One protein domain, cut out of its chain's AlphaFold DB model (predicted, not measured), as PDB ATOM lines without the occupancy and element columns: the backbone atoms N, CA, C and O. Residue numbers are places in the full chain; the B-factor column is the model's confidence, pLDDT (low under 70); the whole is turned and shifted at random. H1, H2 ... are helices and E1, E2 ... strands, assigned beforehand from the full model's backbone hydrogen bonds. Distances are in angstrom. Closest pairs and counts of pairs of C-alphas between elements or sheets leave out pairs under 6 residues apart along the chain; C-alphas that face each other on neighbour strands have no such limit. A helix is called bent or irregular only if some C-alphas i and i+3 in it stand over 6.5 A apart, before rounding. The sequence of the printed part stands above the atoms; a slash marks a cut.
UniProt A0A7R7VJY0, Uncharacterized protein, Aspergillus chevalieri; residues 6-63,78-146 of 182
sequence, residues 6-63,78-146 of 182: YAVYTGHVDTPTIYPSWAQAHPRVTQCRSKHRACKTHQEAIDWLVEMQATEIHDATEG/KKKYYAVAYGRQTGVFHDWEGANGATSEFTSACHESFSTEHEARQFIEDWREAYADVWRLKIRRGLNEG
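What this domain is: This is residues 6 to 63 and 78 to 146 of the 182 residues of an uncharacterized protein of Aspergillus chevalieri (UniProt A0A7R7VJY0). What shape do the parts make? Two small three-stranded sheets, E2-E1-E3 and E5-E4-E6, make two lobes with H1 between them; H2 covers the far face of the first sheet and H3 that of the second. The long helix H4 begins over the second sheet, on the same face as H1, and runs on past H1. What is it made of? The printed part has 127 residues, with four named helices and six named strands in the order E1 E2 H1 E3 H2 E4 E5 H3 E6 H4; both sheets are antiparallel and the class is mixed. How large is it? It is compact, with a radius of gyration of the C-alphas of 15.6 A and spans of 44 by 36 by 27 A.

Where its parts are: Where does the first half run? E1 is residues 6 to 10, from C-alpha 6 at (-43.142, 11.712, 27.541); E2 is 17 to 19, H1 22 to 29, E3 35 to 39 and H2 42 to 51, 14.4 A long. Where does the second half run? E4 is residues 81 to 86, 15.4 A long, E5 91 to 93, H3 96 to 103 and E6 110 to 114. H4, residues 117 to 144, is 40.9 A long and ends with C-alpha 144 at (-33.273, 37.879, 25.943).

How they stand to each other: What joins the first sheet? E1 and E2 form a hairpin, with N 8 and O 17 2.8 A apart; E1 and E3 are antiparallel, with N 7 and O 37 at 2.9 A. H1, height 8.6 A, and H2, height 8.5 A, are on opposite faces, making three layers. E2, H1, E3 is a split strand-helix-strand unit, E1 lying between its strands, with a right-handed crossover. What of the second sheet? E4 and E5 form a hairpin, with N 82 and O 93 at 2.8 A; E4 and E6 are antiparallel, with N 83 and O 112 at 2.8 A. E5, H3, E6 is such a unit too, with E4 between its strands in the sheet and a right-handed crossover; H3 is on the opposite face from H1 and H4, again three layers. How do the helices stand? H4 touches H1 with residues 123 to 134 alone, the closest C-alphas being those of Ala 23 and Trp 127, 4.3 A, at a shallow tilt of 28 degrees, the same way. Every O i to N i+4 pair is within hydrogen-bond range in H2, H3 and H4; in H1, only just irregular with C-alphas 24 and 27 6.6 A apart, 2 of 4 are.

The domain as a whole: Is anything cut out? Residues 64 to 77 are not printed, and C-alphas 63 and 78 are 29.9 A apart. Is any link long? Of the links that are printed whole, none is long. Where is confidence low? Residues 62 to 63 and 78 have pLDDT under 70; the mean of the printed part is 91.2.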
ATOM      1  N   TYR A   6     -42.668  10.691  26.617       95.00
ATOM      2  CA  TYR A   6     -43.142  11.712  27.541       95.00
ATOM      3  C   TYR A   6     -43.354  13.003  26.768       95.00
ATOM      4  O   TYR A   6     -42.397  13.682  26.409       95.00
ATOM      5  N   ALA A   7     -44.613  13.323  26.497       96.12
ATOM      6  CA  ALA A   7     -44.992  14.572  25.861       96.12
ATOM      7  C   ALA A   7     -45.103  15.669  26.921       96.12
ATOM      8  O   ALA A   7     -45.836  15.518  27.902       96.12
ATOM      9  N   VAL A   8     -44.401  16.780  26.725       96.50
ATOM     10  CA  VAL A   8     -44.432  17.952  27.603       96.50
ATOM     11  C   VAL A   8     -44.943  19.136  26.797       96.50
ATOM     12  O   VAL A   8     -44.249  19.634  25.918       96.50
ATOM     13  N   TYR A   9     -46.162  19.585  27.098       95.81
ATOM     14  CA  TYR A   9     -46.793  20.727  26.434       95.81
ATOM     15  C   TYR A   9     -46.415  22.056  27.099       95.81
ATOM     16  O   TYR A   9     -46.092  23.023  26.420       95.81
ATOM     17  N   THR A  10     -46.415  22.107  28.437       93.00
ATOM     18  CA  THR A  10     -45.952  23.279  29.204       93.00
ATOM     19  C   THR A  10     -45.067  22.861  30.370       93.00
ATOM     20  O   THR A  10     -45.252  21.785  30.942       93.00
ATOM     21  N   GLY A  11     -44.147  23.739  30.770       91.38
ATOM     22  CA  GLY A  11     -43.204  23.516  31.864       91.38
ATOM     23  C   GLY A  11     -41.939  24.345  31.657       91.38
ATOM     24  O   GLY A  11     -42.002  25.474  31.176       91.38
ATOM     25  N   HIS A  12     -40.782  23.775  31.977       91.88
ATOM     26  CA  HIS A  12     -39.466  24.312  31.622       91.88
ATOM     27  C   HIS A  12     -39.048  23.891  30.203       91.88
ATOM     28  O   HIS A  12     -37.987  23.305  29.985       91.88
ATOM     29  N   VAL A  13     -39.919  24.165  29.237       91.81
ATOM     30  CA  VAL A  13     -39.693  23.958  27.802       91.81
ATOM     31  C   VAL A  13     -40.097  25.228  27.063       91.81
ATOM     32  O   VAL A  13     -41.050  25.889  27.478       91.81
ATOM     33  N   ASP A  14     -39.379  25.568  25.993       89.81
ATOM     34  CA  ASP A  14     -39.727  26.721  25.149       89.81
ATOM     35  C   ASP A  14     -40.809  26.358  24.130       89.81
ATOM     36  O   ASP A  14     -41.702  27.156  23.854       89.81
ATOM     37  N   THR A  15     -40.756  25.128  23.622       92.56
ATOM     38  CA  THR A  15     -41.738  24.560  22.703       92.56
ATOM     39  C   THR A  15     -42.234  23.213  23.232       92.56
ATOM     40  O   THR A  15     -41.486  22.499  23.917       92.56
ATOM     41  N   PRO A  16     -43.492  22.837  22.946       95.44
ATOM     42  CA  PRO A  16     -43.988  21.500  23.232       95.44
ATOM     43  C   PRO A  16     -43.035  20.429  22.693       95.44
ATOM     44  O   PRO A  16     -42.704  20.431  21.510       95.44
ATOM     45  N   THR A  17     -42.559  19.537  23.563       95.62
ATOM     46  CA  THR A  17     -41.484  18.589  23.233       95.62
ATOM     47  C   THR A  17     -41.833  17.165  23.658       95.62
ATOM     48  O   THR A  17     -42.374  16.951  24.747       95.62
ATOM     49  N   ILE A  18     -41.494  16.181  22.824       96.06
ATOM     50  CA  ILE A  18     -41.587  14.752  23.147       96.06
ATOM     51  C   ILE A  18     -40.206  14.236  23.555       96.06
ATOM     52  O   ILE A  18     -39.229  14.430  22.838       96.06
ATOM     53  N   TYR A  19     -40.131  13.554  24.697       94.88
ATOM     54  CA  TYR A  19     -38.902  12.963  25.223       94.88
ATOM     55  C   TYR A  19     -38.977  11.426  25.252       94.88
ATOM     56  O   TYR A  19     -39.999  10.876  25.681       94.88
ATOM     57  N   PRO A  20     -37.901  10.710  24.874       92.44
ATOM     58  CA  PRO A  20     -37.843   9.245  24.941       92.44
ATOM     59  C   PRO A  20     -37.611   8.676  26.347       92.44
ATOM     60  O   PRO A  20     -37.735   7.468  26.543       92.44
ATOM     61  N   SER A  21     -37.244   9.510  27.323       92.56
ATOM     62  CA  SER A  21     -36.897   9.067  28.674       92.56
ATOM     63  C   SER A  21     -37.513   9.959  29.745       92.56
ATOM     64  O   SER A  21     -37.610  11.179  29.589       92.56
ATOM     65  N   TRP A  22     -37.889   9.351  30.875       93.88
ATOM     66  CA  TRP A  22     -38.343  10.120  32.034       93.88
ATOM     67  C   TRP A  22     -37.214  10.954  32.631       93.88
ATOM     68  O   TRP A  22     -37.482  12.034  33.150       93.88
ATOM     69  N   ALA A  23     -35.963  10.501  32.503       95.12
ATOM     70  CA  ALA A  23     -34.791  11.272  32.904       95.12
ATOM     71  C   ALA A  23     -34.777  12.653  32.237       95.12
ATOM     72  O   ALA A  23     -34.538  13.656  32.898       95.12
ATOM     73  N   GLN A  24     -35.122  12.709  30.948       94.81
ATOM     74  CA  GLN A  24     -35.126  13.952  30.183       94.81
ATOM     75  C   GLN A  24     -36.365  14.810  30.452       94.81
ATOM     76  O   GLN A  24     -36.262  16.029  30.571       94.81
ATOM     77  N   ALA A  25     -37.543  14.191  30.579       95.56
ATOM     78  CA  ALA A  25     -38.791  14.920  30.796       95.56
ATOM     79  C   ALA A  25     -38.955  15.433  32.234       95.56
ATOM     80  O   ALA A  25     -39.494  16.521  32.432       95.56
ATOM     81  N   HIS A  26     -38.503  14.683  33.246       95.94
ATOM     82  CA  HIS A  26     -38.745  14.995  34.659       95.94
ATOM     83  C   HIS A  26     -38.255  16.395  35.064       95.94
ATOM     84  O   HIS A  26     -39.071  17.153  35.601       95.94
ATOM     85  N   PRO A  27     -37.011  16.817  34.750       95.62
ATOM     86  CA  PRO A  27     -36.555  18.177  35.027       95.62
ATOM     87  C   PRO A  27     -37.434  19.260  34.402       95.62
ATOM     88  O   PRO A  27     -37.538  20.360  34.941       95.62
ATOM     89  N   ARG A  28     -38.095  18.952  33.279       94.88
ATOM     90  CA  ARG A  28     -38.941  19.907  32.555       94.88
ATOM     91  C   ARG A  28     -40.284  20.146  33.229       94.88
ATOM     92  O   ARG A  28     -40.919  21.165  32.976       94.88
ATOM     93  N   VAL A  29     -40.728  19.211  34.059       94.00
ATOM     94  CA  VAL A  29     -42.085  19.200  34.619       94.00
ATOM     95  C   VAL A  29     -42.109  19.245  36.141       94.00
ATOM     96  O   VAL A  29     -43.151  19.552  36.721       94.00
ATOM     97  N   THR A  30     -40.978  18.961  36.785       90.75
ATOM     98  CA  THR A  30     -40.824  19.010  38.238       90.75
ATOM     99  C   THR A  30     -40.842  20.446  38.757       90.75
ATOM    100  O   THR A  30     -40.406  21.373  38.075       90.75
ATOM    101  N   GLN A  31     -41.364  20.626  39.974       86.38
ATOM    102  CA  GLN A  31     -41.422  21.908  40.695       86.38
ATOM    103  C   GLN A  31     -42.028  23.087  39.908       86.38
ATOM    104  O   GLN A  31     -41.805  24.250  40.241       86.38
ATOM    105  N   CYS A  32     -42.829  22.811  38.878       86.88
ATOM    106  CA  CYS A  32     -43.504  23.830  38.089       86.88
ATOM    107  C   CYS A  32     -44.909  23.371  37.682       86.88
ATOM    108  O   CYS A  32     -45.238  22.184  37.708       86.88
ATOM    109  N   ARG A  33     -45.765  24.328  37.305       87.88
ATOM    110  CA  ARG A  33     -47.070  24.015  36.712       87.88
ATOM    111  C   ARG A  33     -46.854  23.559  35.276       87.88
ATOM    112  O   ARG A  33     -46.676  24.379  34.376       87.88
ATOM    113  N   SER A  34     -46.869  22.252  35.078       92.56
ATOM    114  CA  SER A  34     -46.651  21.618  33.785       92.56
ATOM    115  C   SER A  34     -47.904  20.899  33.294       92.56
ATOM    116  O   SER A  34     -48.725  20.422  34.077       92.56
ATOM    117  N   LYS A  35     -48.045  20.814  31.972       95.06
ATOM    118  CA  LYS A  35     -49.001  19.938  31.292       95.06
ATOM    119  C   LYS A  35     -48.177  18.925  30.522       95.06
ATOM    120  O   LYS A  35     -47.503  19.288  29.562       95.06
ATOM    121  N   HIS A  36     -48.197  17.681  30.970       95.31
ATOM    122  CA  HIS A  36     -47.415  16.606  30.376       95.31
ATOM    123  C   HIS A  36     -48.166  15.279  30.470       95.31
ATOM    124  O   HIS A  36     -49.055  15.117  31.310       95.31
ATOM    125  N   ARG A  37     -47.801  14.329  29.612       94.50
ATOM    126  CA  ARG A  37     -48.408  13.000  29.557       94.50
ATOM    127  C   ARG A  37     -47.367  11.948  29.192       94.50
ATOM    128  O   ARG A  37     -46.545  12.153  28.305       94.50
ATOM    129  N   ALA A  38     -47.436  10.804  29.869       93.50
ATOM    130  CA  ALA A  38     -46.724   9.603  29.456       93.50
ATOM    131  C   ALA A  38     -47.584   8.813  28.457       93.50
ATOM    132  O   ALA A  38     -48.728   8.465  28.757       93.50
ATOM    133  N   CYS A  39     -47.016   8.512  27.298       92.94
ATOM    134  CA  CYS A  39     -47.636   7.792  26.194       92.94
ATOM    135  C   CYS A  39     -46.878   6.487  25.922       92.94
ATOM    136  O   CYS A  39     -45.690   6.347  26.232       92.94
ATOM    137  N   LYS A  40     -47.567   5.498  25.351       90.62
ATOM    138  CA  LYS A  40     -46.973   4.189  25.027       90.62
ATOM    139  C   LYS A  40     -46.331   4.174  23.648       90.62
ATOM    140  O   LYS A  40     -45.431   3.375  23.400       90.62
ATOM    141  N   THR A  41     -46.808   5.021  22.745       92.38
ATOM    142  CA  THR A  41     -46.291   5.140  21.382       92.38
ATOM    143  C   THR A  41     -45.912   6.581  21.088       92.38
ATOM    144  O   THR A  41     -46.416   7.513  21.718       92.38
ATOM    145  N   HIS A  42     -45.012   6.749  20.121       91.62
ATOM    146  CA  HIS A  42     -44.602   8.072  19.675       91.62
ATOM    147  C   HIS A  42     -45.783   8.836  19.054       91.62
ATOM    148  O   HIS A  42     -46.031   9.984  19.403       91.62
ATOM    149  N   GLN A  43     -46.591   8.157  18.233       92.94
ATOM    150  CA  GLN A  43     -47.783   8.754  17.630       92.94
ATOM    151  C   GLN A  43     -48.810   9.212  18.677       92.94
ATOM    152  O   GLN A  43     -49.328  10.312  18.562       92.94
ATOM    153  N   GLU A  44     -49.044   8.439  19.746       94.31
ATOM    154  CA  GLU A  44     -49.950   8.856  20.832       94.31
ATOM    155  C   GLU A  44     -49.461  10.143  21.523       94.31
ATOM    156  O   GLU A  44     -50.266  10.971  21.948       94.31
ATOM    157  N   ALA A  45     -48.142  10.324  21.650       94.75
ATOM    158  CA  ALA A  45     -47.557  11.555  22.181       94.75
ATOM    159  C   ALA A  45     -47.805  12.754  21.252       94.75
ATOM    160  O   ALA A  45     -48.188  13.818  21.739       94.75
ATOM    161  N   ILE A  46     -47.646  12.570  19.936       94.19
ATOM    162  CA  ILE A  46     -47.948  13.594  18.926       94.19
ATOM    163  C   ILE A  46     -49.431  13.956  18.960       94.19
ATOM    164  O   ILE A  46     -49.764  15.131  19.093       94.19
ATOM    165  N   ASP A  47     -50.316  12.961  18.894       95.81
ATOM    166  CA  ASP A  47     -51.767  13.166  18.853       95.81
ATOM    167  C   ASP A  47     -52.237  13.967  20.071       95.81
ATOM    168  O   ASP A  47     -53.027  14.901  19.941       95.81
ATOM    169  N   TRP A  48     -51.689  13.662  21.251       96.19
ATOM    170  CA  TRP A  48     -51.985  14.414  22.465       96.19
ATOM    171  C   TRP A  48     -51.496  15.869  22.397       96.19
ATOM    172  O   TRP A  48     -52.209  16.770  22.831       96.19
ATOM    173  N   LEU A  49     -50.310  16.139  21.846       95.38
ATOM    174  CA  LEU A  49     -49.820  17.514  21.680       95.38
ATOM    175  C   LEU A  49     -50.646  18.308  20.660       95.38
ATOM    176  O   LEU A  49     -50.920  19.488  20.881       95.38
ATOM    177  N   VAL A  50     -51.088  17.659  19.583       95.38
ATOM    178  CA  VAL A  50     -51.996  18.248  18.590       95.38
ATOM    179  C   VAL A  50     -53.360  18.552  19.215       95.38
ATOM    180  O   VAL A  50     -53.883  19.648  19.025       95.38
ATOM    181  N   GLU A  51     -53.913  17.636  20.016       95.44
ATOM    182  CA  GLU A  51     -55.154  17.851  20.779       95.44
ATOM    183  C   GLU A  51     -55.035  19.057  21.727       95.44
ATOM    184  O   GLU A  51     -55.965  19.852  21.861       95.44
ATOM    185  N   MET A  52     -53.858  19.244  22.327       93.44
ATOM    186  CA  MET A  52     -53.530  20.395  23.172       93.44
ATOM    187  C   MET A  52     -53.298  21.702  22.391       93.44
ATOM    188  O   MET A  52     -53.046  22.729  23.022       93.44
ATOM    189  N   GLN A  53     -53.434  21.679  21.058       93.44
ATOM    190  CA  GLN A  53     -53.256  22.803  20.131       93.44
ATOM    191  C   GLN A  53     -51.809  23.316  20.042       93.44
ATOM    192  O   GLN A  53     -51.576  24.513  19.869       93.44
ATOM    193  N   ALA A  54     -50.822  22.419  20.144       90.81
ATOM    194  CA  ALA A  54     -49.429  22.762  19.871       90.81
ATOM    195  C   ALA A  54     -49.244  23.184  18.402       90.81
ATOM    196  O   ALA A  54     -49.591  22.439  17.487       90.81
ATOM    197  N   THR A  55     -48.680  24.373  18.178       89.38
ATOM    198  CA  THR A  55     -48.374  24.897  16.833       89.38
ATOM    199  C   THR A  55     -47.059  24.359  16.280       89.38
ATOM    200  O   THR A  55     -46.920  24.195  15.072       89.38
ATOM    201  N   GLU A  56     -46.108  24.075  17.166       91.19
ATOM    202  CA  GLU A  56     -44.806  23.492  16.858       91.19
ATOM    203  C   GLU A  56     -44.515  22.402  17.889       91.19
ATOM    204  O   GLU A  56     -44.698  22.609  19.092       91.19
ATOM    205  N   ILE A  57     -44.097  21.231  17.413       91.75
ATOM    206  CA  ILE A  57     -43.742  20.087  18.253       91.75
ATOM    207  C   ILE A  57     -42.283  19.755  17.972       91.75
ATOM    208  O   ILE A  57     -41.917  19.483  16.831       91.75
ATOM    209  N   HIS A  58     -41.460  19.773  19.015       92.06
ATOM    210  CA  HIS A  58     -40.081  19.316  18.952       92.06
ATOM    211  C   HIS A  58     -39.993  17.842  19.363       92.06
ATOM    212  O   HIS A  58     -40.584  17.426  20.363       92.06
ATOM    213  N   ASP A  59     -39.218  17.052  18.632       90.00
ATOM    214  CA  ASP A  59     -38.963  15.653  18.962       90.00
ATOM    215  C   ASP A  59     -37.520  15.489  19.454       90.00
ATOM    216  O   ASP A  59     -36.560  15.683  18.715       90.00
ATOM    217  N   ALA A  60     -37.350  15.160  20.738       87.81
ATOM    218  CA  ALA A  60     -36.033  14.954  21.338       87.81
ATOM    219  C   ALA A  60     -35.478  13.531  21.113       87.81
ATOM    220  O   ALA A  60     -34.489  13.154  21.742       87.81
ATOM    221  N   THR A  61     -36.098  12.717  20.252       78.81
ATOM    222  CA  THR A  61     -35.584  11.385  19.891       78.81
ATOM    223  C   THR A  61     -34.423  11.425  18.891       78.81
ATOM    224  O   THR A  61     -33.674  10.452  18.810       78.81
ATOM    225  N   GLU A  62     -34.218  12.538  18.175       59.31
ATOM    226  CA  GLU A  62     -33.334  12.612  16.995       59.31
ATOM    227  C   GLU A  62     -31.826  12.815  17.288       59.31
ATOM    228  O   GLU A  62     -31.028  12.896  16.360       59.31
ATOM    229  N   GLY A  63     -31.394  12.858  18.555       53.03
ATOM    230  CA  GLY A  63     -30.005  13.200  18.928       53.03
ATOM    231  C   GLY A  63     -29.138  12.083  19.525       53.03
ATOM    232  O   GLY A  63     -27.968  12.323  19.812       53.03
ATOM    233  N   LYS A  78     -33.894 -11.948  36.521       66.62
ATOM    234  CA  LYS A  78     -32.781 -11.043  36.159       66.62
ATOM    235  C   LYS A  78     -32.553 -10.044  37.299       66.62
ATOM    236  O   LYS A  78     -33.522  -9.470  37.802       66.62
ATOM    237  N   LYS A  79     -31.293  -9.853  37.706       76.69
ATOM    238  CA  LYS A  79     -30.877  -8.808  38.658       76.69
ATOM    239  C   LYS A  79     -31.382  -7.453  38.145       76.69
ATOM    240  O   LYS A  79     -31.206  -7.152  36.967       76.69
ATOM    241  N   LYS A  80     -32.057  -6.683  38.999       89.12
ATOM    242  CA  LYS A  80     -32.545  -5.337  38.669       89.12
ATOM    243  C   LYS A  80     -31.608  -4.308  39.279       89.12
ATOM    244  O   LYS A  80     -31.153  -4.489  40.404       89.12
ATOM    245  N   TYR A  81     -31.351  -3.246  38.535       94.44
ATOM    246  CA  TYR A  81     -30.627  -2.072  39.009       94.44
ATOM    247  C   TYR A  81     -31.620  -0.923  39.096       94.44
ATOM    248  O   TYR A  81     -32.394  -0.714  38.165       94.44
ATOM    249  N   TYR A  82     -31.637  -0.206  40.207       94.19
ATOM    250  CA  TYR A  82     -32.575   0.880  40.455       94.19
ATOM    251  C   TYR A  82     -31.814   2.195  40.384       94.19
ATOM    252  O   TYR A  82     -30.971   2.472  41.232       94.19
ATOM    253  N   ALA A  83     -32.079   2.991  39.358       96.06
ATOM    254  CA  ALA A  83     -31.525   4.326  39.235       96.06
ATOM    255  C   ALA A  83     -32.413   5.304  39.999       96.06
ATOM    256  O   ALA A  83     -33.611   5.366  39.733       96.06
ATOM    257  N   VAL A  84     -31.836   6.085  40.907       96.25
ATOM    258  CA  VAL A  84     -32.491   7.240  41.526       96.25
ATOM    259  C   VAL A  84     -31.718   8.475  41.090       96.25
ATOM    260  O   VAL A  84     -30.625   8.746  41.582       96.25
ATOM    261  N   ALA A  85     -32.265   9.207  40.125       95.69
ATOM    262  CA  ALA A  85     -31.653  10.425  39.601       95.69
ATOM    263  C   ALA A  85     -31.997  11.651  40.456       95.69
ATOM    264  O   ALA A  85     -31.187  12.565  40.594       95.69
ATOM    265  N   TYR A  86     -33.178  11.643  41.079       94.06
ATOM    266  CA  TYR A  86     -33.647  12.717  41.946       94.06
ATOM    267  C   TYR A  86     -34.418  12.147  43.137       94.06
ATOM    268  O   TYR A  86     -35.335  11.347  42.962       94.06
ATOM    269  N   GLY A  87     -34.043  12.544  44.348       92.19
ATOM    270  CA  GLY A  87     -34.561  11.990  45.596       92.19
ATOM    271  C   GLY A  87     -33.721  12.454  46.782       92.19
ATOM    272  O   GLY A  87     -32.889  13.352  46.642       92.19
ATOM    273  N   ARG A  88     -33.906  11.831  47.950       91.25
ATOM    274  CA  ARG A  88     -33.083  12.116  49.141       91.25
ATOM    275  C   ARG A  88     -31.643  11.661  48.965       91.25
ATOM    276  O   ARG A  88     -30.717  12.332  49.405       91.25
ATOM    277  N   GLN A  89     -31.481  10.506  48.337       92.25
ATOM    278  CA  GLN A  89     -30.199   9.975  47.904       92.25
ATOM    279  C   GLN A  89     -30.306   9.663  46.419       92.25
ATOM    280  O   GLN A  89     -31.345   9.202  45.950       92.25
ATOM    281  N   THR A  90     -29.244   9.945  45.677       94.56
ATOM    282  CA  THR A  90     -29.170   9.676  44.242       94.56
ATOM    283  C   THR A  90     -28.060   8.673  43.974       94.56
ATOM    284  O   THR A  90     -27.096   8.576  44.732       94.56
ATOM    285  N   GLY A  91     -28.208   7.891  42.911       95.12
ATOM    286  CA  GLY A  91     -27.275   6.822  42.581       95.12
ATOM    287  C   GLY A  91     -27.968   5.574  42.059       95.12
ATOM    288  O   GLY A  91     -29.185   5.537  41.871       95.12
ATOM    289  N   VAL A  92     -27.158   4.549  41.805       96.31
ATOM    290  CA  VAL A  92     -27.639   3.229  41.406       96.31
ATOM    291  C   VAL A  92     -27.675   2.326  42.631       96.31
ATOM    292  O   VAL A  92     -26.670   2.148  43.312       96.31
ATOM    293  N   PHE A  93     -28.837   1.736  42.880       94.50
ATOM    294  CA  PHE A  93     -29.089   0.794  43.960       94.50
ATOM    295  C   PHE A  93     -29.265  -0.612  43.382       94.50
ATOM    296  O   PHE A  93     -29.790  -0.797  42.279       94.50
ATOM    297  N   HIS A  94     -28.822  -1.625  44.126       93.94
ATOM    298  CA  HIS A  94     -28.896  -3.029  43.703       93.94
ATOM    299  C   HIS A  94     -30.107  -3.773  44.277       93.94
ATOM    300  O   HIS A  94     -30.341  -4.932  43.928       93.94
ATOM    301  N   ASP A  95     -30.883  -3.109  45.125       91.94
ATOM    302  CA  ASP A  95     -32.064  -3.630  45.793       91.94
ATOM    303  C   ASP A  95     -33.166  -2.559  45.853       91.94
ATOM    304  O   ASP A  95     -32.923  -1.357  45.723       91.94
ATOM    305  N   TRP A  96     -34.407  -3.021  45.997       89.12
ATOM    306  CA  TRP A  96     -35.569  -2.136  46.047       89.12
ATOM    307  C   TRP A  96     -35.668  -1.370  47.369       89.12
ATOM    308  O   TRP A  96     -36.189  -0.261  47.375       89.12
ATOM    309  N   GLU A  97     -35.191  -1.936  48.477       92.00
ATOM    310  CA  GLU A  97     -35.332  -1.333  49.803       92.00
ATOM    311  C   GLU A  97     -34.513  -0.042  49.909       92.00
ATOM    312  O   GLU A  97     -35.058   0.993  50.290       92.00
ATOM    313  N   GLY A  98     -33.259  -0.061  49.455       90.69
ATOM    314  CA  GLY A  98     -32.400   1.116  49.353       90.69
ATOM    315  C   GLY A  98     -32.963   2.162  48.392       90.69
ATOM    316  O   GLY A  98     -33.043   3.339  48.743       90.69
ATOM    317  N   ALA A  99     -33.444   1.739  47.218       91.31
ATOM    318  CA  ALA A  99     -34.069   2.650  46.258       91.31
ATOM    319  C   ALA A  99     -35.343   3.306  46.821       91.31
ATOM    320  O   ALA A  99     -35.546   4.507  46.664       91.31
ATOM    321  N   ASN A 100     -36.187   2.539  47.516       90.62
ATOM    322  CA  ASN A 100     -37.404   3.034  48.151       90.62
ATOM    323  C   ASN A 100     -37.092   3.933  49.357       90.62
ATOM    324  O   ASN A 100     -37.744   4.955  49.547       90.62
ATOM    325  N   GLY A 101     -36.066   3.618  50.148       91.56
ATOM    326  CA  GLY A 101     -35.576   4.502  51.211       91.56
ATOM    327  C   GLY A 101     -35.084   5.845  50.664       91.56
ATOM    328  O   GLY A 101     -35.327   6.893  51.261       91.56
ATOM    329  N   ALA A 102     -34.472   5.840  49.478       88.75
ATOM    330  CA  ALA A 102     -34.015   7.049  48.804       88.75
ATOM    331  C   ALA A 102     -35.158   7.929  48.249       88.75
ATOM    332  O   ALA A 102     -34.952   9.133  48.062       88.75
ATOM    333  N   THR A 103     -36.351   7.369  47.993       90.44
ATOM    334  CA  THR A 103     -37.452   8.068  47.292       90.44
ATOM    335  C   THR A 103     -38.748   8.244  48.091       90.44
ATOM    336  O   THR A 103     -39.481   9.193  47.828       90.44
ATOM    337  N   SER A 104     -39.046   7.377  49.062       84.62
ATOM    338  CA  SER A 104     -40.385   7.220  49.669       84.62
ATOM    339  C   SER A 104     -40.959   8.468  50.345       84.62
ATOM    340  O   SER A 104     -42.166   8.686  50.306       84.62
ATOM    341  N   GLU A 105     -40.116   9.324  50.916       81.75
ATOM    342  CA  GLU A 105     -40.540  10.580  51.549       81.75
ATOM    343  C   GLU A 105     -40.314  11.809  50.649       81.75
ATOM    344  O   GLU A 105     -40.239  12.942  51.131       81.75
ATOM    345  N   PHE A 106     -40.132  11.602  49.343       82.88
ATOM    346  CA  PHE A 106     -39.802  12.652  48.387       82.88
ATOM    347  C   PHE A 106     -40.765  12.619  47.191       82.88
ATOM    348  O   PHE A 106     -40.556  11.921  46.202       82.88
ATOM    349  N   THR A 107     -41.836  13.415  47.275       78.94
ATOM    350  CA  THR A 107     -42.997  13.402  46.359       78.94
ATOM    351  C   THR A 107     -42.650  13.591  44.878       78.94
ATOM    352  O   THR A 107     -43.408  13.174  44.008       78.94
ATOM    353  N   SER A 108     -41.511  14.211  44.567       86.19
ATOM    354  CA  SER A 108     -41.078  14.480  43.191       86.19
ATOM    355  C   SER A 108     -39.894  13.619  42.754       86.19
ATOM    356  O   SER A 108     -39.154  14.042  41.872       86.19
ATOM    357  N   ALA A 109     -39.675  12.451  43.363       91.75
ATOM    358  CA  ALA A 109     -38.528  11.605  43.047       91.75
ATOM    359  C   ALA A 109     -38.524  11.154  41.575       91.75
ATOM    360  O   ALA A 109     -39.566  10.885  40.978       91.75
ATOM    361  N   CYS A 110     -37.332  11.050  40.992       93.44
ATOM    362  CA  CYS A 110     -37.107  10.496  39.664       93.44
ATOM    363  C   CYS A 110     -36.307   9.205  39.815       93.44
ATOM    364  O   CYS A 110     -35.118   9.244  40.147       93.44
ATOM    365  N   HIS A 111     -36.967   8.068  39.604       93.75
ATOM    366  CA  HIS A 111     -36.329   6.764  39.673       93.75
ATOM    367  C   HIS A 111     -36.921   5.779  38.663       93.75
ATOM    368  O   HIS A 111     -38.117   5.814  38.368       93.75
ATOM    369  N   GLU A 112     -36.092   4.870  38.159       91.69
ATOM    370  CA  GLU A 112     -36.498   3.810  37.232       91.69
ATOM    371  C   GLU A 112     -35.623   2.559  37.419       91.69
ATOM    372  O   GLU A 112     -34.510   2.628  37.941       91.69
ATOM    373  N   SER A 113     -36.145   1.383  37.054       91.56
ATOM    374  CA  SER A 113     -35.421   0.114  37.177       91.56
ATOM    375  C   SER A 113     -34.971  -0.414  35.818       91.56
ATOM    376  O   SER A 113     -35.794  -0.541  34.909       91.56
ATOM    377  N   PHE A 114     -33.718  -0.845  35.733       91.44
ATOM    378  CA  PHE A 114     -33.055  -1.318  34.523       91.44
ATOM    379  C   PHE A 114     -32.535  -2.746  34.668       91.44
ATOM    380  O   PHE A 114     -32.448  -3.305  35.768       91.44
ATOM    381  N   SER A 115     -32.214  -3.352  33.526       90.12
ATOM    382  CA  SER A 115     -31.662  -4.707  33.467       90.12
ATOM    383  C   SER A 115     -30.146  -4.733  33.639       90.12
ATOM    384  O   SER A 115     -29.590  -5.741  34.076       90.12
ATOM    385  N   THR A 116     -29.490  -3.612  33.344       91.88
ATOM    386  CA  THR A 116     -28.047  -3.443  33.476       91.88
ATOM    387  C   THR A 116     -27.712  -2.227  34.331       91.88
ATOM    388  O   THR A 116     -28.484  -1.272  34.431       91.88
ATOM    389  N   GLU A 117     -26.537  -2.261  34.954       92.06
ATOM    390  CA  GLU A 117     -26.035  -1.128  35.730       92.06
ATOM    391  C   GLU A 117     -25.688   0.066  34.833       92.06
ATOM    392  O   GLU A 117     -25.887   1.211  35.222       92.06
ATOM    393  N   HIS A 118     -25.202  -0.203  33.619       93.38
ATOM    394  CA  HIS A 118     -24.859   0.831  32.649       93.38
ATOM    395  C   HIS A 118     -26.083   1.671  32.257       93.38
ATOM    396  O   HIS A 118     -26.025   2.890  32.370       93.38
ATOM    397  N   GLU A 119     -27.210   1.034  31.917       91.12
ATOM    398  CA  GLU A 119     -28.481   1.731  31.650       91.12
ATOM    399  C   GLU A 119     -28.927   2.584  32.850       91.12
ATOM    400  O   GLU A 119     -29.353   3.724  32.683       91.12
ATOM    401  N   ALA A 120     -28.786   2.059  34.072       93.31
ATOM    402  CA  ALA A 120     -29.143   2.786  35.288       93.31
ATOM    403  C   ALA A 120     -28.263   4.026  35.519       93.31
ATOM    404  O   ALA A 120     -28.763   5.064  35.944       93.31
ATOM    405  N   ARG A 121     -26.958   3.937  35.230       95.44
ATOM    406  CA  ARG A 121     -26.045   5.087  35.303       95.44
ATOM    407  C   ARG A 121     -26.349   6.110  34.211       95.44
ATOM    408  O   ARG A 121     -26.387   7.295  34.521       95.44
ATOM    409  N   GLN A 122     -26.614   5.658  32.984       94.75
ATOM    410  CA  GLN A 122     -26.968   6.542  31.871       94.75
ATOM    411  C   GLN A 122     -28.236   7.338  32.181       94.75
ATOM    412  O   GLN A 122     -28.246   8.547  32.013       94.75
ATOM    413  N   PHE A 123     -29.262   6.699  32.754       94.44
ATOM    414  CA  PHE A 123     -30.485   7.388  33.177       94.44
ATOM    415  C   PHE A 123     -30.220   8.555  34.145       94.44
ATOM    416  O   PHE A 123     -30.866   9.596  34.064       94.44
ATOM    417  N   ILE A 124     -29.278   8.390  35.078       95.69
ATOM    418  CA  ILE A 124     -28.904   9.455  36.020       95.69
ATOM    419  C   ILE A 124     -28.172  10.582  35.291       95.69
ATOM    420  O   ILE A 124     -28.392  11.749  35.611       95.69
ATOM    421  N   GLU A 125     -27.317  10.245  34.330       95.94
ATOM    422  CA  GLU A 125     -26.573  11.234  33.553       95.94
ATOM    423  C   GLU A 125     -27.490  12.036  32.624       95.94
ATOM    424  O   GLU A 125     -27.483  13.265  32.686       95.94
ATOM    425  N   ASP A 126     -28.388  11.368  31.897       94.62
ATOM    426  CA  ASP A 126     -29.418  12.007  31.069       94.62
ATOM    427  C   ASP A 126     -30.267  12.990  31.891       94.62
ATOM    428  O   ASP A 126     -30.651  14.061  31.416       94.62
ATOM    429  N   TRP A 127     -30.562  12.642  33.149       96.00
ATOM    430  CA  TRP A 127     -31.316  13.515  34.046       96.00
ATOM    431  C   TRP A 127     -30.518  14.760  34.438       96.00
ATOM    432  O   TRP A 127     -31.073  15.859  34.477       96.00
ATOM    433  N   ARG A 128     -29.216  14.617  34.717       94.56
ATOM    434  CA  ARG A 128     -28.334  15.749  35.048       94.56
ATOM    435  C   ARG A 128     -28.218  16.712  33.879       94.56
ATOM    436  O   ARG A 128     -28.341  17.919  34.084       94.56
ATOM    437  N   GLU A 129     -28.029  16.185  32.674       94.62
ATOM    438  CA  GLU A 129     -27.965  16.986  31.454       94.62
ATOM    439  C   GLU A 129     -29.284  17.725  31.213       94.62
ATOM    440  O   GLU A 129     -29.299  18.951  31.082       94.62
ATOM    441  N   ALA A 130     -30.413  17.019  31.286       93.69
ATOM    442  CA  ALA A 130     -31.723  17.631  31.115       93.69
ATOM    443  C   ALA A 130     -32.042  18.682  32.193       93.69
ATOM    444  O   ALA A 130     -32.722  19.671  31.906       93.69
ATOM    445  N   TYR A 131     -31.553  18.504  33.422       92.62
ATOM    446  CA  TYR A 131     -31.670  19.505  34.480       92.62
ATOM    447  C   TYR A 131     -30.789  20.730  34.210       92.62
ATOM    448  O   TYR A 131     -31.249  21.860  34.380       92.62
ATOM    449  N   ALA A 132     -29.556  20.539  33.739       91.31
ATOM    450  CA  ALA A 132     -28.692  21.639  33.317       91.31
ATOM    451  C   ALA A 132     -29.326  22.442  32.168       91.31
ATOM    452  O   ALA A 132     -29.312  23.673  32.200       91.31
ATOM    453  N   ASP A 133     -29.962  21.772  31.207       91.50
ATOM    454  CA  ASP A 133     -30.682  22.431  30.117       91.50
ATOM    455  C   ASP A 133     -31.806  23.333  30.609       91.50
ATOM    456  O   ASP A 133     -31.962  24.442  30.105       91.50
ATOM    457  N   VAL A 134     -32.560  22.921  31.630       90.31
ATOM    458  CA  VAL A 134     -33.591  23.778  32.239       90.31
ATOM    459  C   VAL A 134     -32.998  25.098  32.729       90.31
ATOM    460  O   VAL A 134     -33.593  26.158  32.523       90.31
ATOM    461  N   TRP A 135     -31.824  25.056  33.359       87.75
ATOM    462  CA  TRP A 135     -31.129  26.263  33.805       87.75
ATOM    463  C   TRP A 135     -30.612  27.093  32.637       87.75
ATOM    464  O   TRP A 135     -30.823  28.306  32.625       87.75
ATOM    465  N   ARG A 136     -30.016  26.456  31.622       89.19
ATOM    466  CA  ARG A 136     -29.575  27.133  30.393       89.19
ATOM    467  C   ARG A 136     -30.729  27.883  29.728       89.19
ATOM    468  O   ARG A 136     -30.562  29.041  29.356       89.19
ATOM    469  N   LEU A 137     -31.906  27.263  29.637       88.19
ATOM    470  CA  LEU A 137     -33.113  27.883  29.086       88.19
ATOM    471  C   LEU A 137     -33.550  29.109  29.895       88.19
ATOM    472  O   LEU A 137     -33.813  30.161  29.318       88.19
ATOM    473  N   LYS A 138     -33.581  29.005  31.229       86.12
ATOM    474  CA  LYS A 138     -33.941  30.130  32.111       86.12
ATOM    475  C   LYS A 138     -32.968  31.300  31.975       86.12
ATOM    476  O   LYS A 138     -33.412  32.438  31.865       86.12
ATOM    477  N   ILE A 139     -31.667  31.012  31.937       87.50
ATOM    478  CA  ILE A 139     -30.619  32.021  31.737       87.50
ATOM    479  C   ILE A 139     -30.804  32.698  30.378       87.50
ATOM    480  O   ILE A 139     -30.914  33.918  30.316       87.50
ATOM    481  N   ARG A 140     -30.926  31.916  29.299       88.75
ATOM    482  CA  ARG A 140     -31.153  32.438  27.944       88.75
ATOM    483  C   ARG A 140     -32.384  33.341  27.878       88.75
ATOM    484  O   ARG A 140     -32.329  34.391  27.249       88.75
ATOM    485  N   ARG A 141     -33.479  32.946  28.530       87.94
ATOM    486  CA  ARG A 141     -34.706  33.744  28.591       87.94
ATOM    487  C   ARG A 141     -34.479  35.086  29.282       87.94
ATOM    488  O   ARG A 141     -34.828  36.105  28.702       87.94
ATOM    489  N   GLY A 142     -33.859  35.086  30.462       87.06
ATOM    490  CA  GLY A 142     -33.544  36.322  31.185       87.06
ATOM    491  C   GLY A 142     -32.660  37.260  30.360       87.06
ATOM    492  O   GLY A 142     -32.971  38.439  30.225       87.06
ATOM    493  N   LEU A 143     -31.615  36.728  29.720       87.38
ATOM    494  CA  LEU A 143     -30.742  37.513  28.838       87.38
ATOM    495  C   LEU A 143     -31.511  38.123  27.652       87.38
ATOM    496  O   LEU A 143     -31.322  39.295  27.336       87.38
ATOM    497  N   ASN A 144     -32.419  37.368  27.024       88.19
ATOM    498  CA  ASN A 144     -33.273  37.879  25.943       88.19
ATOM    499  C   ASN A 144     -34.261  38.961  26.418       88.19
ATOM    500  O   ASN A 144     -34.656  39.818  25.633       88.19
ATOM    501  N   GLU A 145     -34.650  38.932  27.692       90.25
ATOM    502  CA  GLU A 145     -35.473  39.957  28.347       90.25
ATOM    503  C   GLU A 145     -34.642  41.178  28.800       90.25
ATOM    504  O   GLU A 145     -35.177  42.111  29.398       90.25
ATOM    505  N   GLY A 146     -33.343  41.202  28.482       88.50
ATOM    506  CA  GLY A 146     -32.432  42.308  28.766       88.50
ATOM    507  C   GLY A 146     -31.800  42.260  30.155       88.50
ATOM    508  O   GLY A 146     -31.183  43.246  30.563       88.50
TER     509      GLY A 146